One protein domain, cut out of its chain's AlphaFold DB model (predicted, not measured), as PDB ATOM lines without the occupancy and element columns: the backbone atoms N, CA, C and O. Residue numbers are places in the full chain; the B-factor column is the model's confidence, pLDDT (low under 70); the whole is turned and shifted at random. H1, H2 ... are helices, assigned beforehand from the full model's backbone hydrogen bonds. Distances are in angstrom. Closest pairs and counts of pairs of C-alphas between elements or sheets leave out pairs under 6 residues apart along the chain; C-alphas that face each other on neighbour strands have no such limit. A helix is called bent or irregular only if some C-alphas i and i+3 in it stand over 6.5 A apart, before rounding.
ATOM      1  N   LYS A  98     175.499 185.811  51.986       93.56
ATOM      2  CA  LYS A  98     175.947 185.915  53.384       93.56
ATOM      3  C   LYS A  98     174.958 185.321  54.402       93.56
ATOM      4  O   LYS A  98     175.385 184.774  55.415       93.56
ATOM      5  N   LEU A  99     173.645 185.375  54.141       91.62
ATOM      6  CA  LEU A  99     172.636 184.756  55.022       91.62
ATOM      7  C   LEU A  99     172.709 183.226  54.989       91.62
ATOM      8  O   LEU A  99     172.538 182.566  56.015       91.62
ATOM      9  N   GLU A 100     173.001 182.652  53.823       91.94
ATOM     10  CA  GLU A 100     173.250 181.218  53.691       91.94
ATOM     11  C   GLU A 100     174.540 180.808  54.402       91.94
ATOM     12  O   GLU A 100     174.560 179.802  55.108       91.94
ATOM     13  N   ALA A 101     175.597 181.614  54.267       93.56
ATOM     14  CA  ALA A 101     176.838 181.407  55.002       93.56
ATOM     15  C   ALA A 101     176.566 181.371  56.512       93.56
ATOM     16  O   ALA A 101     176.951 180.424  57.193       93.56
ATOM     17  N   LEU A 102     175.804 182.339  57.031       94.81
ATOM     18  CA  LEU A 102     175.431 182.368  58.441       94.81
ATOM     19  C   LEU A 102     174.638 181.113  58.858       94.81
ATOM     20  O   LEU A 102     174.955 180.526  59.892       94.81
ATOM     21  N   ASN A 103     173.692 180.629  58.044       91.19
ATOM     22  CA  ASN A 103     172.981 179.364  58.304       91.19
ATOM     23  C   ASN A 103     173.925 178.161  58.432       91.19
ATOM     24  O   ASN A 103     173.740 177.318  59.312       91.19
ATOM     25  N   ARG A 104     174.961 178.101  57.593       92.31
ATOM     26  CA  ARG A 104     175.962 177.025  57.596       92.31
ATOM     27  C   ARG A 104     176.876 177.058  58.818       92.31
ATOM     28  O   ARG A 104     177.404 176.024  59.210       92.31
ATOM     29  N   THR A 105     177.008 178.207  59.485       94.75
ATOM     30  CA  THR A 105     177.669 178.256  60.801       94.75
ATOM     31  C   THR A 105     176.839 177.579  61.897       94.75
ATOM     32  O   THR A 105     177.402 177.110  62.884       94.75
ATOM     33  N   ILE A 106     175.516 177.475  61.720       90.62
ATOM     34  CA  ILE A 106     174.590 176.917  62.710       90.62
ATOM     35  C   ILE A 106     174.392 175.410  62.504       90.62
ATOM     36  O   ILE A 106     174.580 174.638  63.445       90.62
ATOM     37  N   ALA A 107     174.024 174.995  61.288       85.56
ATOM     38  CA  ALA A 107     173.608 173.627  60.968       85.56
ATOM     39  C   ALA A 107     174.408 173.027  59.806       85.56
ATOM     40  O   ALA A 107     174.876 173.740  58.917       85.56
ATOM     41  N   PHE A 108     174.574 171.705  59.812       80.81
ATOM     42  CA  PHE A 108     175.307 170.980  58.773       80.81
ATOM     43  C   PHE A 108     174.576 171.015  57.420       80.81
ATOM     44  O   PHE A 108     173.351 170.949  57.367       80.81
ATOM     45  N   HIS A 109     175.327 171.138  56.322       77.62
ATOM     46  CA  HIS A 109     174.810 171.090  54.950       77.62
ATOM     47  C   HIS A 109     175.664 170.106  54.139       77.62
ATOM     48  O   HIS A 109     176.867 170.308  53.979       77.62
ATOM     49  N   ALA A 110     175.043 169.042  53.628       67.56
ATOM     50  CA  ALA A 110     175.716 167.925  52.960       67.56
ATOM     51  C   ALA A 110     175.991 168.194  51.466       67.56
ATOM     52  O   ALA A 110     175.576 167.419  50.610       67.56
ATOM     53  N   ASP A 111     176.624 169.321  51.129       73.19
ATOM     54  CA  ASP A 111     176.866 169.707  49.729       73.19
ATOM     55  C   ASP A 111     178.318 170.071  49.399       73.19
ATOM     56  O   ASP A 111     178.606 170.436  48.261       73.19
ATOM     57  N   GLY A 112     179.226 169.991  50.378       68.75
ATOM     58  CA  GLY A 112     180.652 170.286  50.196       68.75
ATOM     59  C   GLY A 112     180.968 171.752  49.875       68.75
ATOM     60  O   GLY A 112     182.108 172.074  49.559       68.75
ATOM     61  N   LYS A 113     179.990 172.668  49.948       71.69
ATOM     62  CA  LYS A 113     180.168 174.070  49.515       71.69
ATOM     63  C   LYS A 113     180.709 174.998  50.595       71.69
ATOM     64  O   LYS A 113     180.955 176.171  50.321       71.69
ATOM     65  N   ALA A 114     180.850 174.517  51.826       73.62
ATOM     66  CA  ALA A 114     181.316 175.319  52.945       73.62
ATOM     67  C   ALA A 114     182.355 174.570  53.767       73.62
ATOM     68  O   ALA A 114     182.061 173.527  54.344       73.62
ATOM     69  N   ASN A 115     183.537 175.170  53.887       80.88
ATOM     70  CA  ASN A 115     184.585 174.711  54.788       80.88
ATOM     71  C   ASN A 115     184.433 175.369  56.174       80.88
ATOM     72  O   ASN A 115     185.296 176.115  56.635       80.88
ATOM     73  N   PHE A 116     183.273 175.180  56.809       87.88
ATOM     74  CA  PHE A 116     183.025 175.667  58.166       87.88
ATOM     75  C   PHE A 116     182.317 174.599  58.990       87.88
ATOM     76  O   PHE A 116     181.218 174.159  58.653       87.88
ATOM     77  N   LEU A 117     182.929 174.218  60.111       89.06
ATOM     78  CA  LEU A 117     182.326 173.277  61.044       89.06
ATOM     79  C   LEU A 117     181.198 173.960  61.829       89.06
ATOM     80  O   LEU A 117     181.454 174.816  62.684       89.06
ATOM     81  N   SER A 118     179.959 173.566  61.534       90.06
ATOM     82  CA  SER A 118     178.756 174.127  62.152       90.06
ATOM     83  C   SER A 118     178.668 173.841  63.657       90.06
ATOM     84  O   SER A 118     179.247 172.871  64.155       90.06
ATOM     85  N   VAL A 119     177.896 174.658  64.386       92.12
ATOM     86  CA  VAL A 119     177.579 174.419  65.809       92.12
ATOM     87  C   VAL A 119     177.006 173.020  66.013       92.12
ATOM     88  O   VAL A 119     177.431 172.319  66.928       92.12
ATOM     89  N   GLU A 120     176.058 172.613  65.169       84.69
ATOM     90  CA  GLU A 120     175.458 171.277  65.213       84.69
ATOM     91  C   GLU A 120     176.523 170.178  65.111       84.69
ATOM     92  O   GLU A 120     176.584 169.300  65.972       84.69
ATOM     93  N   SER A 121     177.407 170.264  64.111       85.38
ATOM     94  CA  SER A 121     178.454 169.262  63.878       85.38
ATOM     95  C   SER A 121     179.450 169.209  65.034       85.38
ATOM     96  O   SER A 121     179.788 168.133  65.521       85.38
ATOM     97  N   ARG A 122     179.888 170.374  65.525       92.69
ATOM     98  CA  ARG A 122     180.823 170.493  66.652       92.69
ATOM     99  C   ARG A 122     180.216 169.972  67.956       92.69
ATOM    100  O   ARG A 122     180.901 169.293  68.723       92.69
ATOM    101  N   GLY A 123     178.939 170.261  68.199       88.06
ATOM    102  CA  GLY A 123     178.200 169.760  69.356       88.06
ATOM    103  C   GLY A 123     178.048 168.243  69.307       88.06
ATOM    104  O   GLY A 123     178.346 167.571  70.293       88.06
ATOM    105  N   LYS A 124     177.677 167.703  68.138       84.12
ATOM    106  CA  LYS A 124     177.589 166.259  67.893       84.12
ATOM    107  C   LYS A 124     178.938 165.571  68.119       84.12
ATOM    108  O   LYS A 124     179.010 164.642  68.910       84.12
ATOM    109  N   ALA A 125     180.009 166.077  67.506       87.50
ATOM    110  CA  ALA A 125     181.351 165.512  67.635       87.50
ATOM    111  C   ALA A 125     181.861 165.536  69.085       87.50
ATOM    112  O   ALA A 125     182.422 164.554  69.559       87.50
ATOM    113  N   THR A 126     181.626 166.631  69.818       92.75
ATOM    114  CA  THR A 126     182.032 166.741  71.231       92.75
ATOM    115  C   THR A 126     181.270 165.752  72.115       92.75
ATOM    116  O   THR A 126     181.874 165.103  72.967       92.75
ATOM    117  N   ARG A 127     179.962 165.584  71.878       91.31
ATOM    118  CA  ARG A 127     179.137 164.588  72.571       91.31
ATOM    119  C   ARG A 127     179.601 163.170  72.253       91.31
ATOM    120  O   ARG A 127     179.760 162.371  73.168       91.31
ATOM    121  N   ASP A 128     179.799 162.860  70.979       87.44
ATOM    122  CA  ASP A 128     180.160 161.515  70.531       87.44
ATOM    123  C   ASP A 128     181.545 161.111  71.037       87.44
ATOM    124  O   ASP A 128     181.731 159.976  71.460       87.44
ATOM    125  N   TYR A 129     182.479 162.061  71.093       90.69
ATOM    126  CA  TYR A 129     183.768 161.872  71.748       90.69
ATOM    127  C   TYR A 129     183.617 161.622  73.256       90.69
ATOM    128  O   TYR A 129     184.201 160.688  73.792       90.69
ATOM    129  N   ALA A 130     182.789 162.395  73.964       91.25
ATOM    130  CA  ALA A 130     182.541 162.146  75.385       91.25
ATOM    131  C   ALA A 130     181.929 160.754  75.637       91.25
ATOM    132  O   ALA A 130     182.316 160.063  76.578       91.25
ATOM    133  N   LEU A 131     180.997 160.327  74.779       87.69
ATOM    134  CA  LEU A 131     180.405 158.992  74.832       87.69
ATOM    135  C   LEU A 131     181.425 157.897  74.507       87.69
ATOM    136  O   LEU A 131     181.400 156.858  75.165       87.69
ATOM    137  N   SER A 132     182.340 158.130  73.562       87.19
ATOM    138  CA  SER A 132     183.393 157.165  73.241       87.19
ATOM    139  C   SER A 132     184.363 156.974  74.400       87.19
ATOM    140  O   SER A 132     184.689 155.840  74.728       87.19
ATOM    141  N   GLN A 133     184.746 158.059  75.080       88.12
ATOM    142  CA  GLN A 133     185.598 158.007  76.270       88.12
ATOM    143  C   GLN A 133     184.920 157.270  77.429       88.12
ATOM    144  O   GLN A 133     185.553 156.455  78.100       88.12
ATOM    145  N   LEU A 134     183.617 157.502  77.642       84.44
ATOM    146  CA  LEU A 134     182.845 156.722  78.611       84.44
ATOM    147  C   LEU A 134     182.844 155.244  78.238       84.44
ATOM    148  O   LEU A 134     183.148 154.401  79.074       84.44
ATOM    149  N   GLN A 135     182.528 154.930  76.985       78.75
ATOM    150  CA  GLN A 135     182.454 153.551  76.541       78.75
ATOM    151  C   GLN A 135     183.800 152.835  76.635       78.75
ATOM    152  O   GLN A 135     183.828 151.699  77.089       78.75
ATOM    153  N   GLU A 136     184.898 153.462  76.227       77.25
ATOM    154  CA  GLU A 136     186.235 152.878  76.320       77.25
ATOM    155  C   GLU A 136     186.588 152.540  77.770       77.25
ATOM    156  O   GLU A 136     186.987 151.414  78.076       77.25
ATOM    157  N   ALA A 137     186.345 153.483  78.682       73.38
ATOM    158  CA  ALA A 137     186.553 153.265  80.104       73.38
ATOM    159  C   ALA A 137     185.628 152.173  80.676       73.38
ATOM    160  O   ALA A 137     186.002 151.478  81.619       73.38
ATOM    161  N   PHE A 138     184.436 151.995  80.105       71.44
ATOM    162  CA  PHE A 138     183.492 150.949  80.493       71.44
ATOM    163  C   PHE A 138     183.872 149.563  79.944       71.44
ATOM    164  O   PHE A 138     183.862 148.588  80.695       71.44
ATOM    165  N   GLU A 139     184.242 149.459  78.665       69.94
ATOM    166  CA  GLU A 139     184.670 148.210  78.013       69.94
ATOM    167  C   GLU A 139     185.950 147.649  78.628       69.94
ATOM    168  O   GLU A 139     186.075 146.431  78.755       69.94
ATOM    169  N   ALA A 140     186.867 148.520  79.062       64.56
ATOM    170  CA  ALA A 140     188.078 148.123  79.777       64.56
ATOM    171  C   ALA A 140     187.788 147.376  81.095       64.56
ATOM    172  O   ALA A 140     188.668 146.703  81.629       64.56
ATOM    173  N   VAL A 141     186.564 147.492  81.625       64.44
ATOM    174  CA  VAL A 141     186.148 146.914  82.908       64.44
ATOM    175  C   VAL A 141     185.223 145.716  82.700       64.44
ATOM    176  O   VAL A 141     185.451 144.660  83.287       64.44
ATOM    177  N   ASP A 142     184.173 145.858  81.883       62.50
ATOM    178  CA  ASP A 142     183.336 144.741  81.431       62.50
ATOM    179  C   ASP A 142     182.645 145.084  80.092       62.50
ATOM    180  O   ASP A 142     181.908 146.071  80.017       62.50
ATOM    181  N   PRO A 143     182.761 144.235  79.054       64.69
ATOM    182  CA  PRO A 143     182.042 144.398  77.783       64.69
ATOM    183  C   PRO A 143     180.504 144.475  77.896       64.69
ATOM    184  O   PRO A 143     179.835 144.930  76.971       64.69
ATOM    185  N   ARG A 144     179.919 144.020  79.010       65.94
ATOM    186  CA  ARG A 144     178.479 144.045  79.335       65.94
ATOM    187  C   ARG A 144     178.093 145.210  80.250       65.94
ATOM    188  O   ARG A 144     177.027 145.163  80.859       65.94
ATOM    189  N   PHE A 145     178.931 146.240  80.383       66.75
ATOM    190  CA  PHE A 145     178.688 147.372  81.285       66.75
ATOM    191  C   PHE A 145     177.306 148.015  81.114       66.75
ATOM    192  O   PHE A 145     176.679 148.367  82.104       66.75
ATOM    193  N   PHE A 146     176.783 148.120  79.891       67.25
ATOM    194  CA  PHE A 146     175.457 148.710  79.676       67.25
ATOM    195  C   PHE A 146     174.313 147.918  80.327       67.25
ATOM    196  O   PHE A 146     173.318 148.534  80.696       67.25
ATOM    197  N   GLY A 147     174.502 146.620  80.605       65.19
ATOM    198  CA  GLY A 147     173.586 145.821  81.427       65.19
ATOM    199  C   GLY A 147     173.448 146.327  82.871       65.19
ATOM    200  O   GLY A 147     172.463 146.046  83.539       65.19
ATOM    201  N   LEU A 148     174.397 147.135  83.352       68.31
ATOM    202  CA  LEU A 148     174.361 147.762  84.677       68.31
ATOM    203  C   LEU A 148     173.302 148.876  84.763       68.31
ATOM    204  O   LEU A 148     172.834 149.189  85.853       68.31
ATOM    205  N   PHE A 149     172.899 149.453  83.625       73.06
ATOM    206  CA  PHE A 149     171.765 150.381  83.547       73.06
ATOM    207  C   PHE A 149     170.417 149.670  83.376       73.06
ATOM    208  O   PHE A 149     169.377 150.319  83.471       73.06
ATOM    209  N   GLU A 150     170.430 148.363  83.113       67.44
ATOM    210  CA  GLU A 150     169.225 147.546  82.926       67.44
ATOM    211  C   GLU A 150     168.692 147.009  84.269       67.44
ATOM    212  O   GLU A 150     167.523 146.640  84.367       67.44
ATOM    213  N   ASP A 151     169.525 147.013  85.317       77.44
ATOM    214  CA  ASP A 151     169.223 146.481  86.648       77.44
ATOM    215  C   ASP A 151     169.224 147.597  87.725       77.44
ATOM    216  O   ASP A 151     170.108 148.459  87.764       77.44
ATOM    217  N   GLU A 152     168.231 147.588  88.629       80.81
ATOM    218  CA  GLU A 152     168.077 148.610  89.682       80.81
ATOM    219  C   GLU A 152     169.255 148.638  90.671       80.81
ATOM    220  O   GLU A 152     169.683 149.712  91.101       80.81
ATOM    221  N   LYS A 153     169.817 147.476  91.017       86.75
ATOM    222  CA  LYS A 153     171.001 147.353  91.874       86.75
ATOM    223  C   LYS A 153     172.232 147.932  91.181       86.75
ATOM    224  O   LYS A 153     172.983 148.647  91.837       86.75
ATOM    225  N   GLY A 154     172.418 147.688  89.887       84.94
ATOM    226  CA  GLY A 154     173.479 148.286  89.081       84.94
ATOM    227  C   GLY A 154     173.405 149.813  89.089       84.94
ATOM    228  O   GLY A 154     174.360 150.481  89.494       84.94
ATOM    229  N   VAL A 155     172.242 150.374  88.746       85.12
ATOM    230  CA  VAL A 155     171.987 151.825  88.791       85.12
ATOM    231  C   VAL A 155     172.242 152.389  90.189       85.12
ATOM    232  O   VAL A 155     172.913 153.414  90.336       85.12
ATOM    233  N   ARG A 156     171.745 151.712  91.229       90.75
ATOM    234  CA  ARG A 156     171.950 152.109  92.625       90.75
ATOM    235  C   ARG A 156     173.430 152.126  92.992       90.75
ATOM    236  O   ARG A 156     173.900 153.112  93.559       90.75
ATOM    237  N   ASP A 157     174.154 151.058  92.668       92.00
ATOM    238  CA  ASP A 157     175.570 150.928  92.990       92.00
ATOM    239  C   ASP A 157     176.387 152.015  92.270       92.00
ATOM    240  O   ASP A 157     177.240 152.653  92.884       92.00
ATOM    241  N   LEU A 158     176.073 152.309  91.001       90.31
ATOM    242  CA  LEU A 158     176.710 153.393  90.248       90.31
ATOM    243  C   LEU A 158     176.466 154.763  90.894       90.31
ATOM    244  O   LEU A 158     177.409 155.536  91.061       90.31
ATOM    245  N   VAL A 159     175.229 155.069  91.302       91.69
ATOM    246  CA  VAL A 159     174.929 156.322  92.017       91.69
ATOM    247  C   VAL A 159     175.704 156.402  93.331       91.69
ATOM    248  O   VAL A 159     176.239 157.459  93.663       91.69
ATOM    249  N   TYR A 160     175.787 155.306  94.083       93.44
ATOM    250  CA  TYR A 160     176.527 155.267  95.343       93.44
ATOM    251  C   TYR A 160     178.020 155.536  95.127       93.44
ATOM    252  O   TYR A 160     178.569 156.416  95.791       93.44
ATOM    253  N   GLU A 161     178.646 154.885  94.146       93.00
ATOM    254  CA  GLU A 161     180.060 155.089  93.809       93.00
ATOM    255  C   GLU A 161     180.330 156.516  93.296       93.00
ATOM    256  O   GLU A 161     181.294 157.163  93.716       93.00
ATOM    257  N   ILE A 162     179.438 157.079  92.466       91.00
ATOM    258  CA  ILE A 162     179.514 158.487  92.031       91.00
ATOM    259  C   ILE A 162     179.529 159.423  93.247       91.00
ATOM    260  O   ILE A 162     180.311 160.379  93.288       91.00
ATOM    261  N   ARG A 163     178.705 159.121  94.256       89.06
ATOM    262  CA  ARG A 163     178.560 159.889  95.503       89.06
ATOM    263  C   ARG A 163     179.605 159.536  96.570       89.06
ATOM    264  O   ARG A 163     179.522 160.061  97.674       89.06
ATOM    265  N   GLY A 164     180.591 158.697  96.246       88.50
ATOM    266  CA  GLY A 164     181.709 158.356  97.130       88.50
ATOM    267  C   GLY A 164     181.420 157.250  98.149       88.50
ATOM    268  O   GLY A 164     182.245 157.007  99.025       88.50
ATOM    269  N   LYS A 165     180.279 156.557  98.046       91.56
ATOM    270  CA  LYS A 165     179.959 155.380  98.861       91.56
ATOM    271  C   LYS A 165     180.470 154.125  98.155       91.56
ATOM    272  O   LYS A 165     179.961 153.756  97.102       91.56
ATOM    273  N   ASN A 166     181.447 153.457  98.764       92.94
ATOM    274  CA  ASN A 166     181.977 152.193  98.261       92.94
ATOM    275  C   ASN A 166     180.922 151.080  98.382       92.94
ATOM    276  O   ASN A 166     180.391 150.824  99.462       92.94
ATOM    277  N   THR A 167     180.639 150.418  97.269       93.19
ATOM    278  CA  THR A 167     179.629 149.359  97.136       93.19
ATOM    279  C   THR A 167     180.238 147.966  97.010       93.19
ATOM    280  O   THR A 167     179.521 146.973  97.081       93.19
ATOM    281  N   GLY A 168     181.554 147.884  96.787       91.19
ATOM    282  CA  GLY A 168     182.244 146.649  96.403       91.19
ATOM    283  C   GLY A 168     182.018 146.231  94.943       91.19
ATOM    284  O   GLY A 168     182.667 145.300  94.471       91.19
ATOM    285  N   ASN A 169     181.156 146.925  94.196       88.88
ATOM    286  CA  ASN A 169     180.893 146.645  92.791       88.88
ATOM    287  C   ASN A 169     181.961 147.315  91.909       88.88
ATOM    288  O   ASN A 169     181.914 148.514  91.632       88.88
ATOM    289  N   ALA A 170     182.938 146.525  91.452       87.00
ATOM    290  CA  ALA A 170     184.053 147.015  90.637       87.00
ATOM    291  C   ALA A 170     183.594 147.738  89.358       87.00
ATOM    292  O   ALA A 170     184.187 148.750  88.977       87.00
ATOM    293  N   LYS A 171     182.499 147.274  88.735       82.75
ATOM    294  CA  LYS A 171     181.929 147.901  87.535       82.75
ATOM    295  C   LYS A 171     181.364 149.278  87.849       82.75
ATOM    296  O   LYS A 171     181.688 150.239  87.161       82.75
ATOM    297  N   ALA A 172     180.567 149.388  88.911       87.00
ATOM    298  CA  ALA A 172     180.001 150.660  89.350       87.00
ATOM    299  C   ALA A 172     181.095 151.675  89.719       87.00
ATOM    300  O   ALA A 172     181.013 152.840  89.330       87.00
ATOM    301  N   ARG A 173     182.162 151.228  90.396       88.94
ATOM    302  CA  ARG A 173     183.302 152.079  90.768       88.94
ATOM    303  C   ARG A 173     184.032 152.630  89.549       88.94
ATOM    304  O   ARG A 173     184.302 153.829  89.475       88.94
ATOM    305  N   ALA A 174     184.350 151.768  88.589       85.56
ATOM    306  CA  ALA A 174     185.006 152.205  87.367       85.56
ATOM    307  C   ALA A 174     184.085 153.106  86.529       85.56
ATOM    308  O   ALA A 174     184.532 154.126  86.007       85.56
ATOM    309  N   GLY A 175     182.786 152.794  86.503       84.69
ATOM    310  CA  GLY A 175     181.765 153.622  85.873       84.69
ATOM    311  C   GLY A 175     181.707 155.039  86.451       84.69
ATOM    312  O   GLY A 175     181.707 156.026  85.716       84.69
ATOM    313  N   ALA A 176     181.735 155.145  87.780       89.88
ATOM    314  CA  ALA A 176     181.773 156.415  88.494       89.88
ATOM    315  C   ALA A 176     183.049 157.216  88.201       89.88
ATOM    316  O   ALA A 176     182.978 158.435  88.033       89.88
ATOM    317  N   LYS A 177     184.208 156.546  88.115       90.12
ATOM    318  CA  LYS A 177     185.476 157.187  87.744       90.12
ATOM    319  C   LYS A 177     185.416 157.746  86.322       90.12
ATOM    320  O   LYS A 177     185.668 158.931  86.135       90.12
ATOM    321  N   ALA A 178     185.021 156.927  85.351       89.06
ATOM    322  CA  ALA A 178     184.902 157.340  83.954       89.06
ATOM    323  C   ALA A 178     183.949 158.530  83.787       89.06
ATOM    324  O   ALA A 178     184.258 159.490  83.083       89.06
ATOM    325  N   TRP A 179     182.814 158.510  84.496       90.25
ATOM    326  CA  TRP A 179     181.886 159.635  84.519       90.25
ATOM    327  C   TRP A 179     182.535 160.924  85.034       90.25
ATOM    328  O   TRP A 179     182.406 161.971  84.396       90.25
ATOM    329  N   LYS A 180     183.261 160.858  86.157       91.38
ATOM    330  CA  LYS A 180     183.981 162.012  86.719       91.38
ATOM    331  C   LYS A 180     185.051 162.535  85.759       91.38
ATOM    332  O   LYS A 180     185.125 163.741  85.546       91.38
ATOM    333  N   ASP A 181     185.814 161.647  85.131       91.44
ATOM    334  CA  ASP A 181     186.883 162.029  84.204       91.44
ATOM    335  C   ASP A 181     186.327 162.732  82.953       91.44
ATOM    336  O   ASP A 181     186.795 163.809  82.581       91.44
ATOM    337  N   VAL A 182     185.284 162.173  82.329       92.56
ATOM    338  CA  VAL A 182     184.672 162.746  81.116       92.56
ATOM    339  C   VAL A 182     183.978 164.076  81.403       92.56
ATOM    340  O   VAL A 182     184.068 165.019  80.616       92.56
ATOM    341  N   THR A 183     183.290 164.191  82.536       92.94
ATOM    342  CA  THR A 183     182.622 165.447  82.903       92.94
ATOM    343  C   THR A 183     183.620 166.539  83.278       92.94
ATOM    344  O   THR A 183     183.430 167.689  82.881       92.94
ATOM    345  N   GLU A 184     184.723 166.195  83.946       93.31
ATOM    346  CA  GLU A 184     185.826 167.122  84.211       93.31
ATOM    347  C   GLU A 184     186.518 167.563  82.913       93.31
ATOM    348  O   GLU A 184     186.811 168.748  82.748       93.31
ATOM    349  N   LEU A 185     186.714 166.649  81.960       94.12
ATOM    350  CA  LEU A 185     187.237 166.964  80.629       94.12
ATOM    351  C   LEU A 185     186.368 168.009  79.912       94.12
ATOM    352  O   LEU A 185     186.881 169.019  79.423       94.12
ATOM    353  N   LEU A 186     185.047 167.807  79.887       94.81
ATOM    354  CA  LEU A 186     184.115 168.752  79.265       94.81
ATOM    355  C   LEU A 186     184.047 170.080  80.029       94.81
ATOM    356  O   LEU A 186     184.001 171.139  79.401       94.81
ATOM    357  N   ARG A 187     184.099 170.052  81.366       94.06
ATOM    358  CA  ARG A 187     184.147 171.263  82.199       94.06
ATOM    359  C   ARG A 187     185.383 172.105  81.880       94.06
ATOM    360  O   ARG A 187     185.258 173.312  81.678       94.06
ATOM    361  N   ARG A 188     186.561 171.479  81.797       94.62
ATOM    362  CA  ARG A 188     187.819 172.157  81.438       94.62
ATOM    363  C   ARG A 188     187.747 172.756  80.044       94.62
ATOM    364  O   ARG A 188     187.964 173.954  79.906       94.62
ATOM    365  N   ARG A 189     187.315 171.979  79.045       95.12
ATOM    366  CA  ARG A 189     187.142 172.472  77.670       95.12
ATOM    367  C   ARG A 189     186.175 173.658  77.591       95.12
ATOM    368  O   ARG A 189     186.435 174.635  76.888       95.12
ATOM    369  N   PHE A 190     185.071 173.614  78.335       94.94
ATOM    370  CA  PHE A 190     184.150 174.746  78.406       94.94
ATOM    371  C   PHE A 190     184.812 175.987  79.022       94.94
ATOM    372  O   PHE A 190     184.692 177.084  78.478       94.94
ATOM    373  N   ASN A 191     185.576 175.829  80.103       93.81
ATOM    374  CA  ASN A 191     186.300 176.938  80.729       93.81
ATOM    375  C   ASN A 191     187.422 177.494  79.836       93.81
ATOM    376  O   ASN A 191     187.624 178.709  79.769       93.81
ATOM    377  N   ASP A 192     188.094 176.635  79.069       92.25
ATOM    378  CA  ASP A 192     189.147 177.038  78.136       92.25
ATOM    379  C   ASP A 192     188.631 177.921  76.996       92.25
ATOM    380  O   ASP A 192     189.342 178.787  76.476       92.25
ATOM    381  N   THR A 193     187.353 177.773  76.664       89.69
ATOM    382  CA  THR A 193     186.672 178.557  75.629       89.69
ATOM    383  C   THR A 193     185.984 179.801  76.202       89.69
ATOM    384  O   THR A 193     185.263 180.516  75.509       89.69
ATOM    385  N   GLY A 194     186.274 180.135  77.465       87.88
ATOM    386  CA  GLY A 194     185.791 181.328  78.153       87.88
ATOM    387  C   GLY A 194     184.615 181.073  79.090       87.88
ATOM    388  O   GLY A 194     184.105 182.037  79.664       87.88
ATOM    389  N   GLY A 195     184.187 179.818  79.256       90.06
ATOM    390  CA  GLY A 195     183.282 179.386  80.318       90.06
ATOM    391  C   GLY A 195     183.843 179.628  81.723       90.06
ATOM    392  O   GLY A 195     185.020 179.944  81.887       90.06
ATOM    393  N   ASP A 196     182.983 179.520  82.730       87.31
ATOM    394  CA  ASP A 196     183.365 179.683  84.138       87.31
ATOM    395  C   ASP A 196     182.558 178.740  85.037       87.31
ATOM    396  O   ASP A 196     181.746 179.153  85.860       87.31
ATOM    397  N   ILE A 197     182.691 177.439  84.792       84.94
ATOM    398  CA  ILE A 197     182.098 176.402  85.633       84.94
ATOM    399  C   ILE A 197     183.099 176.063  86.737       84.94
ATOM    400  O   ILE A 197     184.158 175.480  86.468       84.94
ATOM    401  N   GLY A 198     182.747 176.400  87.977       82.81
ATOM    402  CA  GLY A 198     183.516 176.038  89.165       82.81
ATOM    403  C   GLY A 198     183.618 174.522  89.364       82.81
ATOM    404  O   GLY A 198     182.789 173.754  88.873       82.81
ATOM    405  N   HIS A 199     184.651 174.084  90.083       82.50
ATOM    406  CA  HIS A 199     184.734 172.707  90.563       82.50
ATOM    407  C   HIS A 199     183.945 172.581  91.871       82.50
ATOM    408  O   HIS A 199     183.963 173.485  92.704       82.50
ATOM    409  N   LEU A 200     183.233 171.473  92.030       76.25
ATOM    410  CA  LEU A 200     182.435 171.171  93.210       76.25
ATOM    411  C   LEU A 200     182.805 169.759  93.655       76.25
ATOM    412  O   LEU A 200     182.471 168.801  92.962       76.25
ATOM    413  N   ASP A 201     183.463 169.631  94.805       68.44
ATOM    414  CA  ASP A 201     183.951 168.335  95.298       68.44
ATOM    415  C   ASP A 201     182.807 167.326  95.523       68.44
ATOM    416  O   ASP A 201     182.979 166.118  95.367       68.44
ATOM    417  N   ASP A 202     181.606 167.816  95.856       68.44
ATOM    418  CA  ASP A 202     180.397 167.006  96.053       68.44
ATOM    419  C   ASP A 202     179.553 166.828  94.782       68.44
ATOM    420  O   ASP A 202     178.494 166.174  94.805       68.44
ATOM    421  N   TRP A 203     179.982 167.416  93.663       79.31
ATOM    422  CA  TRP A 203     179.286 167.257  92.399       79.31
ATOM    423  C   TRP A 203     179.521 165.846  91.871       79.31
ATOM    424  O   TRP A 203     180.603 165.473  91.437       79.31
ATOM    425  N   GLY A 204     178.471 165.031  91.955       80.69
ATOM    426  CA  GLY A 204     178.485 163.670  91.427       80.69
ATOM    427  C   GLY A 204     177.914 163.589  90.014       80.69
ATOM    428  O   GLY A 204     178.544 163.089  89.093       80.69
ATOM    429  N   MET A 205     176.682 164.061  89.845       86.06
ATOM    430  CA  MET A 205     175.913 163.909  88.608       86.06
ATOM    431  C   MET A 205     174.816 164.976  88.516       86.06
ATOM    432  O   MET A 205     174.415 165.500  89.564       86.06
ATOM    433  N   PRO A 206     174.324 165.320  87.312       86.31
ATOM    434  CA  PRO A 206     173.147 166.170  87.119       86.31
ATOM    435  C   PRO A 206     171.934 165.654  87.909       86.31
ATOM    436  O   PRO A 206     171.720 164.452  88.039       86.31
ATOM    437  N   GLN A 207     171.139 166.577  88.445       84.00
ATOM    438  CA  GLN A 207     169.883 166.257  89.120       84.00
ATOM    439  C   GLN A 207     168.717 166.569  88.192       84.00
ATOM    440  O   GLN A 207     168.721 167.596  87.512       84.00
ATOM    441  N   GLY A 293     173.454 159.160  98.056       91.25
ATOM    442  CA  GLY A 293     172.875 158.548  96.861       91.25
ATOM    443  C   GLY A 293     171.506 157.903  97.101       91.25
ATOM    444  O   GLY A 293     170.710 157.831  96.172       91.25
ATOM    445  N   GLU A 294     171.205 157.458  98.322       93.19
ATOM    446  CA  GLU A 294     169.930 156.811  98.653       93.19
ATOM    447  C   GLU A 294     168.793 157.827  98.641       93.19
ATOM    448  O   GLU A 294     167.803 157.645  97.937       93.19
ATOM    449  N   ALA A 295     168.999 158.957  99.308       94.81
ATOM    450  CA  ALA A 295     168.092 160.087  99.331       94.81
ATOM    451  C   ALA A 295     167.839 160.645  97.918       94.81
ATOM    452  O   ALA A 295     166.709 160.999  97.576       94.81
ATOM    453  N   TYR A 296     168.874 160.672  97.067       92.69
ATOM    454  CA  TYR A 296     168.728 161.014  95.652       92.69
ATOM    455  C   TYR A 296     167.854 159.998  94.898       92.69
ATOM    456  O   TYR A 296     166.929 160.404  94.199       92.69
ATOM    457  N   LEU A 297     168.110 158.694  95.039       92.06
ATOM    458  CA  LEU A 297     167.342 157.646  94.354       92.06
ATOM    459  C   LEU A 297     165.883 157.609  94.817       92.06
ATOM    460  O   LEU A 297     164.980 157.499  93.991       92.06
ATOM    461  N   GLU A 298     165.632 157.762  96.117       93.50
ATOM    462  CA  GLU A 298     164.284 157.908  96.671       93.50
ATOM    463  C   GLU A 298     163.544 159.094  96.059       93.50
ATOM    464  O   GLU A 298     162.389 158.956  95.650       93.50
ATOM    465  N   TYR A 299     164.220 160.241  95.953       94.06
ATOM    466  CA  TYR A 299     163.662 161.415  95.297       94.06
ATOM    467  C   TYR A 299     163.370 161.144  93.815       94.06
ATOM    468  O   TYR A 299     162.283 161.468  93.343       94.06
ATOM    469  N   GLN A 300     164.292 160.517  93.076       90.25
ATOM    470  CA  GLN A 300     164.087 160.194  91.657       90.25
ATOM    471  C   GLN A 300     162.939 159.204  91.434       90.25
ATOM    472  O   GLN A 300     162.190 159.360  90.473       90.25
ATOM    473  N   ARG A 301     162.727 158.228  92.327       90.25
ATOM    474  CA  ARG A 301     161.571 157.319  92.236       90.25
ATOM    475  C   ARG A 301     160.244 158.076  92.309       90.25
ATOM    476  O   ARG A 301     159.328 157.793  91.536       90.25
ATOM    477  N   GLN A 302     160.147 159.055  93.207       92.38
ATOM    478  CA  GLN A 302     158.913 159.816  93.416       92.38
ATOM    479  C   GLN A 302     158.730 160.947  92.396       92.38
ATOM    480  O   GLN A 302     157.635 161.132  91.870       92.38
ATOM    481  N   TYR A 303     159.799 161.680  92.083       91.25
ATOM    482  CA  TYR A 303     159.751 162.954  91.358       91.25
ATOM    483  C   TYR A 303     160.646 163.011  90.115       91.25
ATOM    484  O   TYR A 303     160.763 164.070  89.502       91.25
ATOM    485  N   GLY A 304     161.267 161.903  89.722       85.44
ATOM    486  CA  GLY A 304     161.956 161.740  88.441       85.44
ATOM    487  C   GLY A 304     161.072 161.033  87.413       85.44
ATOM    488  O   GLY A 304     160.153 160.293  87.760       85.44
ATOM    489  N   ASP A 305     161.326 161.267  86.130       79.94
ATOM    490  CA  ASP A 305     160.637 160.616  85.001       79.94
ATOM    491  C   ASP A 305     161.607 160.189  83.885       79.94
ATOM    492  O   ASP A 305     161.187 159.929  82.762       79.94
ATOM    493  N   ARG A 306     162.903 160.130  84.208       77.81
ATOM    494  CA  ARG A 306     163.989 159.747  83.304       77.81
ATOM    495  C   ARG A 306     164.886 158.728  83.977       77.81
ATOM    496  O   ARG A 306     165.077 158.782  85.195       77.81
ATOM    497  N   SER A 307     165.480 157.857  83.177       80.81
ATOM    498  CA  SER A 307     166.510 156.943  83.662       80.81
ATOM    499  C   SER A 307     167.814 157.675  84.002       80.81
ATOM    500  O   SER A 307     168.082 158.777  83.514       80.81
ATOM    501  N   LEU A 308     168.675 157.041  84.808       82.69
ATOM    502  CA  LEU A 308     170.008 157.573  85.117       82.69
ATOM    503  C   LEU A 308     170.822 157.841  83.840       82.69
ATOM    504  O   LEU A 308     171.451 158.892  83.717       82.69
ATOM    505  N   TRP A 309     170.779 156.913  82.882       81.94
ATOM    506  CA  TRP A 309     171.499 157.048  81.619       81.94
ATOM    507  C   TRP A 309     171.016 158.253  80.807       81.94
ATOM    508  O   TRP A 309     171.835 159.047  80.352       81.94
ATOM    509  N   GLU A 310     169.701 158.455  80.683       78.69
ATOM    510  CA  GLU A 310     169.147 159.637  80.005       78.69
ATOM    511  C   GLU A 310     169.592 160.939  80.668       78.69
ATOM    512  O   GLU A 310     169.941 161.900  79.984       78.69
ATOM    513  N   ILE A 311     169.595 160.973  82.000       82.50
ATOM    514  CA  ILE A 311     170.032 162.132  82.782       82.50
ATOM    515  C   ILE A 311     171.511 162.449  82.499       82.50
ATOM    516  O   ILE A 311     171.867 163.611  82.279       82.50
ATOM    517  N   MET A 312     172.366 161.423  82.458       86.62
ATOM    518  CA  MET A 312     173.793 161.549  82.154       86.62
ATOM    519  C   MET A 312     174.029 162.002  80.706       86.62
ATOM    520  O   MET A 312     174.716 162.997  80.479       86.62
ATOM    521  N   VAL A 313     173.413 161.338  79.725       83.56
ATOM    522  CA  VAL A 313     173.554 161.676  78.298       83.56
ATOM    523  C   VAL A 313     173.056 163.085  78.012       83.56
ATOM    524  O   VAL A 313     173.753 163.854  77.358       83.56
ATOM    525  N   HIS A 314     171.895 163.467  78.546       80.50
ATOM    526  CA  HIS A 314     171.357 164.812  78.359       80.50
ATOM    527  C   HIS A 314     172.308 165.887  78.909       80.50
ATOM    528  O   HIS A 314     172.406 166.986  78.357       80.50
ATOM    529  N   HIS A 315     173.035 165.598  79.991       87.00
ATOM    530  CA  HIS A 315     174.070 166.503  80.482       87.00
ATOM    531  C   HIS A 315     175.242 166.622  79.505       87.00
ATOM    532  O   HIS A 315     175.634 167.750  79.200       87.00
ATOM    533  N   LEU A 316     175.741 165.503  78.962       89.94
ATOM    534  CA  LEU A 316     176.790 165.507  77.932       89.94
ATOM    535  C   LEU A 316     176.347 166.275  76.682       89.94
ATOM    536  O   LEU A 316     177.105 167.089  76.160       89.94
ATOM    537  N   GLU A 317     175.110 166.075  76.228       84.81
ATOM    538  CA  GLU A 317     174.515 166.807  75.106       84.81
ATOM    539  C   GLU A 317     174.446 168.308  75.377       84.81
ATOM    540  O   GLU A 317     174.865 169.116  74.544       84.81
ATOM    541  N   SER A 318     173.954 168.690  76.559       84.12
ATOM    542  CA  SER A 318     173.809 170.090  76.944       84.12
ATOM    543  C   SER A 318     175.159 170.802  76.998       84.12
ATOM    544  O   SER A 318     175.298 171.870  76.400       84.12
ATOM    545  N   ILE A 319     176.155 170.228  77.684       89.75
ATOM    546  CA  ILE A 319     177.474 170.861  77.802       89.75
ATOM    547  C   ILE A 319     178.211 170.863  76.458       89.75
ATOM    548  O   ILE A 319     178.813 171.871  76.109       89.75
ATOM    549  N   SER A 320     178.089 169.806  75.647       92.88
ATOM    550  CA  SER A 320     178.692 169.748  74.306       92.88
ATOM    551  C   SER A 320     178.127 170.818  73.374       92.88
ATOM    552  O   SER A 320     178.866 171.451  72.624       92.88
ATOM    553  N   LYS A 321     176.819 171.075  73.450       89.94
ATOM    554  CA  LYS A 321     176.157 172.164  72.724       89.94
ATOM    555  C   LYS A 321     176.591 173.542  73.220       89.94
ATOM    556  O   LYS A 321     176.795 174.441  72.405       89.94
ATOM    557  N   ASP A 322     176.738 173.724  74.531       91.31
ATOM    558  CA  ASP A 322     177.225 174.984  75.093       91.31
ATOM    559  C   ASP A 322     178.692 175.247  74.700       91.31
ATOM    560  O   ASP A 322     178.990 176.358  74.255       91.31
ATOM    561  N   ILE A 323     179.563 174.228  74.741       95.12
ATOM    562  CA  ILE A 323     180.933 174.268  74.197       95.12
ATOM    563  C   ILE A 323     180.896 174.649  72.719       95.12
ATOM    564  O   ILE A 323     181.552 175.604  72.323       95.12
ATOM    565  N   ALA A 324     180.086 173.972  71.903       95.00
ATOM    566  CA  ALA A 324     180.026 174.239  70.471       95.00
ATOM    567  C   ALA A 324     179.606 175.678  70.155       95.00
ATOM    568  O   ALA A 324     180.188 176.309  69.276       95.00
ATOM    569  N   LEU A 325     178.628 176.229  70.875       94.56
ATOM    570  CA  LEU A 325     178.196 177.616  70.695       94.56
ATOM    571  C   LEU A 325     179.289 178.610  71.090       94.56
ATOM    572  O   LEU A 325     179.541 179.555  70.343       94.56
ATOM    573  N   VAL A 326     179.946 178.380  72.229       95.44
ATOM    574  CA  VAL A 326     181.009 179.257  72.731       95.44
ATOM    575  C   VAL A 326     182.266 179.172  71.857       95.44
ATOM    576  O   VAL A 326     182.834 180.200  71.503       95.44
ATOM    577  N   GLU A 327     182.649 177.982  71.400       95.56
ATOM    578  CA  GLU A 327     183.738 177.787  70.435       95.56
ATOM    579  C   GLU A 327     183.429 178.416  69.073       95.56
ATOM    580  O   GLU A 327     184.357 178.811  68.369       95.56
ATOM    581  N   THR A 328     182.151 178.515  68.676       95.75
ATOM    582  CA  THR A 328     181.742 179.080  67.376       95.75
ATOM    583  C   THR A 328     181.683 180.603  67.395       95.75
ATOM    584  O   THR A 328     182.304 181.247  66.548       95.75
ATOM    585  N   TYR A 329     180.938 181.170  68.342       96.12
ATOM    586  CA  TYR A 329     180.588 182.592  68.370       96.12
ATOM    587  C   TYR A 329     181.253 183.355  69.522       96.12
ATOM    588  O   TYR A 329     181.003 184.543  69.703       96.12
ATOM    589  N   GLY A 330     182.095 182.695  70.313       94.94
ATOM    590  CA  GLY A 330     182.712 183.272  71.498       94.94
ATOM    591  C   GLY A 330     181.816 183.212  72.747       94.94
ATOM    592  O   GLY A 330     180.701 182.686  72.718       94.94
ATOM    593  N   PRO A 331     182.286 183.770  73.876       93.88
ATOM    594  CA  PRO A 331     181.654 183.624  75.196       93.88
ATOM    595  C   PRO A 331     180.205 184.119  75.307       93.88
ATOM    596  O   PRO A 331     179.439 183.627  76.144       93.88
ATOM    597  N   ASN A 332     179.813 185.088  74.473       92.94
ATOM    598  CA  ASN A 332     178.431 185.551  74.352       92.94
ATOM    599  C   ASN A 332     177.889 185.278  72.936       92.94
ATOM    600  O   ASN A 332     177.783 186.204  72.125       92.94
ATOM    601  N   PRO A 333     177.536 184.016  72.637       93.88
ATOM    602  CA  PRO A 333     177.203 183.593  71.285       93.88
ATOM    603  C   PRO A 333     175.940 184.275  70.762       93.88
ATOM    604  O   PRO A 333     175.867 184.627  69.593       93.88
ATOM    605  N   ASP A 334     174.978 184.549  71.646       92.06
ATOM    606  CA  ASP A 334     173.718 185.198  71.290       92.06
ATOM    607  C   ASP A 334     173.919 186.630  70.797       92.06
ATOM    608  O   ASP A 334     173.270 187.055  69.845       92.06
ATOM    609  N   HIS A 335     174.808 187.372  71.456       92.25
ATOM    610  CA  HIS A 335     175.122 188.744  71.077       92.25
ATOM    611  C   HIS A 335     175.886 188.791  69.754       92.25
ATOM    612  O   HIS A 335     175.535 189.565  68.867       92.25
ATOM    613  N   VAL A 336     176.908 187.944  69.603       95.38
ATOM    614  CA  VAL A 336     177.710 187.883  68.374       95.38
ATOM    615  C   VAL A 336     176.857 187.445  67.190       95.38
ATOM    616  O   VAL A 336     176.878 188.108  66.159       95.38
ATOM    617  N   PHE A 337     176.053 186.393  67.352       96.50
ATOM    618  CA  PHE A 337     175.155 185.922  66.305       96.50
ATOM    619  C   PHE A 337     174.163 187.003  65.863       96.50
ATOM    620  O   PHE A 337     174.041 187.253  64.669       96.50
ATOM    621  N   ARG A 338     173.482 187.671  66.808       94.94
ATOM    622  CA  ARG A 338     172.529 188.746  66.484       94.94
ATOM    623  C   ARG A 338     173.202 189.911  65.772       94.94
ATOM    624  O   ARG A 338     172.690 190.359  64.758       94.94
ATOM    625  N   SER A 339     174.371 190.337  66.251       96.56
ATOM    626  CA  SER A 339     175.147 191.395  65.599       96.56
ATOM    627  C   SER A 339     175.481 191.043  64.146       96.56
ATOM    628  O   SER A 339     175.271 191.873  63.268       96.56
ATOM    629  N   ILE A 340     175.943 189.816  63.880       97.44
ATOM    630  CA  ILE A 340     176.230 189.354  62.515       97.44
ATOM    631  C   ILE A 340     174.947 189.279  61.684       97.44
ATOM    632  O   ILE A 340     174.935 189.699  60.532       97.44
ATOM    633  N   LEU A 341     173.862 188.743  62.248       97.06
ATOM    634  CA  LEU A 341     172.583 188.624  61.555       97.06
ATOM    635  C   LEU A 341     172.050 189.994  61.122       97.06
ATOM    636  O   LEU A 341     171.615 190.131  59.979       97.06
ATOM    637  N   ASP A 342     172.086 190.985  62.012       96.25
ATOM    638  CA  ASP A 342     171.606 192.339  61.742       96.25
ATOM    639  C   ASP A 342     172.450 193.029  60.664       96.25
ATOM    640  O   ASP A 342     171.894 193.606  59.728       96.25
ATOM    641  N   GLU A 343     173.776 192.897  60.738       95.62
ATOM    642  CA  GLU A 343     174.715 193.415  59.738       95.62
ATOM    643  C   GLU A 343     174.487 192.773  58.369       95.62
ATOM    644  O   GLU A 343     174.177 193.459  57.395       95.62
ATOM    645  N   VAL A 344     174.517 191.440  58.302       95.06
ATOM    646  CA  VAL A 344     174.303 190.688  57.063       95.06
ATOM    647  C   VAL A 344     172.925 190.983  56.469       95.06
ATOM    648  O   VAL A 344     172.784 191.117  55.249       95.06
ATOM    649  N   ARG A 345     171.887 191.099  57.305       94.81
ATOM    650  CA  ARG A 345     170.535 191.461  56.870       94.81
ATOM    651  C   ARG A 345     170.510 192.863  56.265       94.81
ATOM    652  O   ARG A 345     169.908 193.026  55.203       94.81
ATOM    653  N   ALA A 346     171.114 193.847  56.929       93.56
ATOM    654  CA  ALA A 346     171.161 195.227  56.458       93.56
ATOM    655  C   ALA A 346     171.927 195.327  55.132       93.56
ATOM    656  O   ALA A 346     171.373 195.808  54.145       93.56
ATOM    657  N   GLU A 347     173.140 194.777  55.070       92.56
ATOM    658  CA  GLU A 347     173.964 194.748  53.859       92.56
ATOM    659  C   GLU A 347     173.246 194.073  52.685       92.56
ATOM    660  O   GLU A 347     173.183 194.619  51.582       92.56
ATOM    661  N   THR A 348     172.639 192.903  52.914       90.19
ATOM    662  CA  THR A 348     171.944 192.154  51.855       90.19
ATOM    663  C   THR A 348     170.695 192.894  51.369       90.19
ATOM    664  O   THR A 348     170.381 192.856  50.175       90.19
ATOM    665  N   ALA A 349     169.976 193.576  52.269       91.19
ATOM    666  CA  ALA A 349     168.811 194.386  51.920       91.19
ATOM    667  C   ALA A 349     169.200 195.636  51.117       91.19
ATOM    668  O   ALA A 349     168.531 195.934  50.130       91.19
ATOM    669  N   VAL A 350     170.287 196.319  51.494       91.38
ATOM    670  CA  VAL A 350     170.826 197.481  50.766       91.38
ATOM    671  C   VAL A 350     171.320 197.077  49.378       91.38
ATOM    672  O   VAL A 350     170.999 197.744  48.399       91.38
ATOM    673  N   ALA A 351     172.019 195.945  49.261       88.19
ATOM    674  CA  ALA A 351     172.484 195.429  47.975       88.19
ATOM    675  C   ALA A 351     171.335 194.961  47.059       88.19
ATOM    676  O   ALA A 351     171.481 194.947  45.839       88.19
ATOM    677  N   ASN A 352     170.184 194.566  47.621       85.81
ATOM    678  CA  ASN A 352     169.033 194.072  46.859       85.81
ATOM    679  C   ASN A 352     167.686 194.642  47.363       85.81
ATOM    680  O   ASN A 352     166.842 193.867  47.838       85.81
ATOM    681  N   PRO A 353     167.398 195.950  47.196       87.69
ATOM    682  CA  PRO A 353     166.215 196.581  47.797       87.69
ATOM    683  C   PRO A 353     164.889 195.944  47.356       87.69
ATOM    684  O   PRO A 353     163.995 195.702  48.167       87.69
ATOM    685  N   ARG A 354     164.792 195.541  46.080       88.56
ATOM    686  CA  ARG A 354     163.613 194.852  45.513       88.56
ATOM    687  C   ARG A 354     163.328 193.485  46.155       88.56
ATOM    688  O   ARG A 354     162.236 192.949  45.995       88.56
ATOM    689  N   ARG A 355     164.294 192.896  46.870       87.06
ATOM    690  CA  ARG A 355     164.179 191.591  47.544       87.06
ATOM    691  C   ARG A 355     164.151 191.707  49.070       87.06
ATOM    692  O   ARG A 355     164.229 190.676  49.737       87.06
ATOM    693  N   ALA A 356     163.970 192.904  49.634       88.44
ATOM    694  CA  ALA A 356     163.968 193.131  51.084       88.44
ATOM    695  C   ALA A 356     163.022 192.184  51.855       88.44
ATOM    696  O   ALA A 356     163.388 191.648  52.902       88.44
ATOM    697  N   GLY A 357     161.838 191.882  51.306       89.38
ATOM    698  CA  GLY A 357     160.908 190.912  51.902       89.38
ATOM    699  C   GLY A 357     161.462 189.480  51.965       89.38
ATOM    700  O   GLY A 357     161.268 188.778  52.958       89.38
ATOM    701  N   ARG A 358     162.205 189.036  50.939       89.19
ATOM    702  CA  ARG A 358     162.901 187.736  50.952       89.19
ATOM    703  C   ARG A 358     164.049 187.738  51.958       89.19
ATOM    704  O   ARG A 358     164.155 186.779  52.714       89.19
ATOM    705  N   VAL A 359     164.844 188.808  52.005       90.75
ATOM    706  CA  VAL A 359     165.949 188.971  52.967       90.75
ATOM    707  C   VAL A 359     165.433 188.877  54.403       90.75
ATOM    708  O   VAL A 359     165.969 188.109  55.194       90.75
ATOM    709  N   LYS A 360     164.324 189.560  54.719       91.62
ATOM    710  CA  LYS A 360     163.672 189.475  56.034       91.62
ATOM    711  C   LYS A 360     163.231 188.047  56.373       91.62
ATOM    712  O   LYS A 360     163.478 187.586  57.481       91.62
ATOM    713  N   ARG A 361     162.603 187.330  55.433       91.12
ATOM    714  CA  ARG A 361     162.184 185.932  55.656       91.12
ATOM    715  C   ARG A 361     163.370 185.002  55.907       91.12
ATOM    716  O   ARG A 361     163.297 184.183  56.818       91.12
ATOM    717  N   LEU A 362     164.447 185.144  55.133       89.88
ATOM    718  CA  LEU A 362     165.669 184.363  55.320       89.88
ATOM    719  C   LEU A 362     166.310 184.661  56.678       89.88
ATOM    720  O   LEU A 362     166.549 183.725  57.428       89.88
ATOM    721  N   ALA A 363     166.479 185.937  57.039       93.31
ATOM    722  CA  ALA A 363     167.021 186.334  58.337       93.31
ATOM    723  C   ALA A 363     166.194 185.781  59.514       93.31
ATOM    724  O   ALA A 363     166.759 185.216  60.446       93.31
ATOM    725  N   ASN A 364     164.859 185.850  59.437       91.31
ATOM    726  CA  ASN A 364     163.979 185.261  60.451       91.31
ATOM    727  C   ASN A 364     164.135 183.733  60.530       91.31
ATOM    728  O   ASN A 364     164.136 183.162  61.617       91.31
ATOM    729  N   SER A 365     164.269 183.050  59.388       87.69
ATOM    730  CA  SER A 365     164.532 181.607  59.360       87.69
ATOM    731  C   SER A 365     165.886 181.264  59.990       87.69
ATOM    732  O   SER A 365     165.978 180.293  60.737       87.69
ATOM    733  N   THR A 366     166.918 182.066  59.718       91.81
ATOM    734  CA  THR A 366     168.258 181.936  60.302       91.81
ATOM    735  C   THR A 366     168.233 182.139  61.813       91.81
ATOM    736  O   THR A 366     168.802 181.340  62.556       91.81
ATOM    737  N   GLU A 367     167.511 183.151  62.293       90.62
ATOM    738  CA  GLU A 367     167.319 183.379  63.724       90.62
ATOM    739  C   GLU A 367     166.566 182.224  64.394       90.62
ATOM    740  O   GLU A 367     166.971 181.752  65.455       90.62
ATOM    741  N   ASN A 368     165.501 181.722  63.768       82.81
ATOM    742  CA  ASN A 368     164.741 180.584  64.282       82.81
ATOM    743  C   ASN A 368     165.603 179.321  64.374       82.81
ATOM    744  O   ASN A 368     165.558 178.622  65.388       82.81
ATOM    745  N   LEU A 369     166.423 179.054  63.354       84.38
ATOM    746  CA  LEU A 369     167.376 177.947  63.355       84.38
ATOM    747  C   LEU A 369     168.400 178.098  64.489       84.38
ATOM    748  O   LEU A 369     168.638 177.148  65.235       84.38
ATOM    749  N   TYR A 370     168.952 179.300  64.678       87.50
ATOM    750  CA  TYR A 370     169.850 179.586  65.795       87.50
ATOM    751  C   TYR A 370     169.156 179.400  67.148       87.50
ATOM    752  O   TYR A 370     169.716 178.787  68.055       87.50
ATOM    753  N   ASN A 371     167.927 179.886  67.316       83.75
ATOM    754  CA  ASN A 371     167.164 179.737  68.556       83.75
ATOM    755  C   ASN A 371     166.866 178.261  68.863       83.75
ATOM    756  O   ASN A 371     166.977 177.840  70.018       83.75
ATOM    757  N   PHE A 372     166.574 177.456  67.839       78.25
ATOM    758  CA  PHE A 372     166.419 176.009  67.962       78.25
ATOM    759  C   PHE A 372     167.726 175.340  68.416       78.25
ATOM    760  O   PHE A 372     167.783 174.734  69.494       78.25
ATOM    761  N   ILE A 373     168.816 175.540  67.668       79.94
ATOM    762  CA  ILE A 373     170.123 174.946  67.977       79.94
ATOM    763  C   ILE A 373     170.692 175.460  69.295       79.94
ATOM    764  O   ILE A 373     171.340 174.698  69.997       79.94
ATOM    765  N   SER A 374     170.397 176.689  69.711       80.19
ATOM    766  CA  SER A 374     170.846 177.256  70.988       80.19
ATOM    767  C   SER A 374     169.955 176.875  72.181       80.19
ATOM    768  O   SER A 374     170.353 177.077  73.335       80.19
ATOM    769  N   GLY A 375     168.804 176.229  71.940       72.06
ATOM    770  CA  GLY A 375     167.889 175.739  72.980       72.06
ATOM    771  C   GLY A 375     167.049 176.841  73.623       72.06
ATOM    772  O   GLY A 375     166.732 176.755  74.804       72.06
ATOM    773  N   LYS A 376     166.741 177.894  72.862       69.69
ATOM    774  CA  LYS A 376     165.860 179.005  73.251       69.69
ATOM    775  C   LYS A 376     164.396 178.770  72.879       69.69
ATOM    776  O   LYS A 376     163.596 179.697  72.960       69.69
ATOM    777  N   THR A 377     164.049 177.567  72.425       57.12
ATOM    778  CA  THR A 377     162.677 177.225  72.040       57.12
ATOM    779  C   THR A 377     161.732 177.542  73.191       57.12
ATOM    780  O   THR A 377     161.953 177.088  74.315       57.12
ATOM    781  N   GLN A 378     160.716 178.359  72.904       43.47
ATOM    782  CA  GLN A 378     159.709 178.753  73.880       43.47
ATOM    783  C   GLN A 378     159.065 177.504  74.504       43.47
ATOM    784  O   GLN A 378     158.895 176.501  73.801       43.47
ATOM    785  N   PRO A 379     158.712 177.540  75.802       40.66
ATOM    786  CA  PRO A 379     157.912 176.484  76.402       40.66
ATOM    787  C   PRO A 379     156.643 176.308  75.563       40.66
ATOM    788  O   PRO A 379     155.958 177.274  75.232       40.66
ATOM    789  N   ILE A 380     156.392 175.072  75.139       39.69
ATOM    790  CA  ILE A 380     155.292 174.743  74.235       39.69
ATOM    791  C   ILE A 380     153.977 175.127  74.920       39.69
ATOM    792  O   ILE A 380     153.658 174.602  75.984       39.69
TER     793      ILE A 380
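What this domain is: This is residues 98 to 207 and 293 to 380 of the 528 residues of an uncharacterized protein of Klebsiella michiganensis (UniProt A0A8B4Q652). This is a long rod of helices: H2, H5 and H7 make a bundle in one half, with H4 packed on H5 at its far end and H6 packed on H4, away from the bundle's helices, and the hairpin of H8 and H9, with H1 alongside, makes the other half. The printed part has 198 residues with nine named helices, H1 to H9 in chain order, and no named strand: all helix. It is loose, with a radius of gyration of the C-alphas of 21.1 A, and spans 72 by 35 by 29 A.

How they stand to each other: Start at H5, residues 170 to 192; its residues 183 to 190 touch H7, residues 308 to 329, the hub, at a shallow tilt of 18 degrees, closest at C-alphas 190 and 323, 5.3 A apart. H2, residues 119 to 139, touches H7 at a steep tilt of 41 degrees, opposite ways, closest at C-alphas 123 and 321, 4.6 A. Residues 172 to 180 of H5 touch H4, residues 152 to 162, closest at C-alphas 158 and 172, 4.4 A. H4 touches H6, residues 293 to 303, closest at C-alphas 160 and 293, 5.1 A. H3, residues 145 to 149, only just touches H4, only at the corner, with 3 pairs of C-alphas within 8 A. H7 touches H8, residues 333 to 351, only at the corner, closest at C-alphas 326 and 333, 5.9 A. H8 and H9, residues 353 to 374, are a hairpin, closest at C-alphas 349 and 356, 5.1 A. H1, residues 98 to 106, touches H9, closest at C-alphas 103 and 366, 5.7 A. O i to N i+4 pairs are within hydrogen-bond range throughout H2, H4, H5, H6, H7 and H8, in 4 of 5 in H1, 16 of 18 in H9 and 0 of 1 in H3, where 2 of 2 O i to N i+3 pairs are.

Where its parts are: Find C-alpha 170 at (184.053, 147.015, 90.637); H5 runs 32.9 A from there. H7 is 31.9 A long, ending at (180.588, 182.592, 68.370). H9, 30.5 A, is irregular: C-alphas 354 and 357 are 8.0 A apart.

The domain as a whole: The C-alphas farthest apart, of Gly 168 and Arg 354, are 72.5 A apart. Residues 208 to 292 are not printed; C-alphas 207 and 293 are 11.3 A apart across the cut. H1 to H2 is a long link. Low confidence, under 70, includes residues 139 to 148 and 376 to 380.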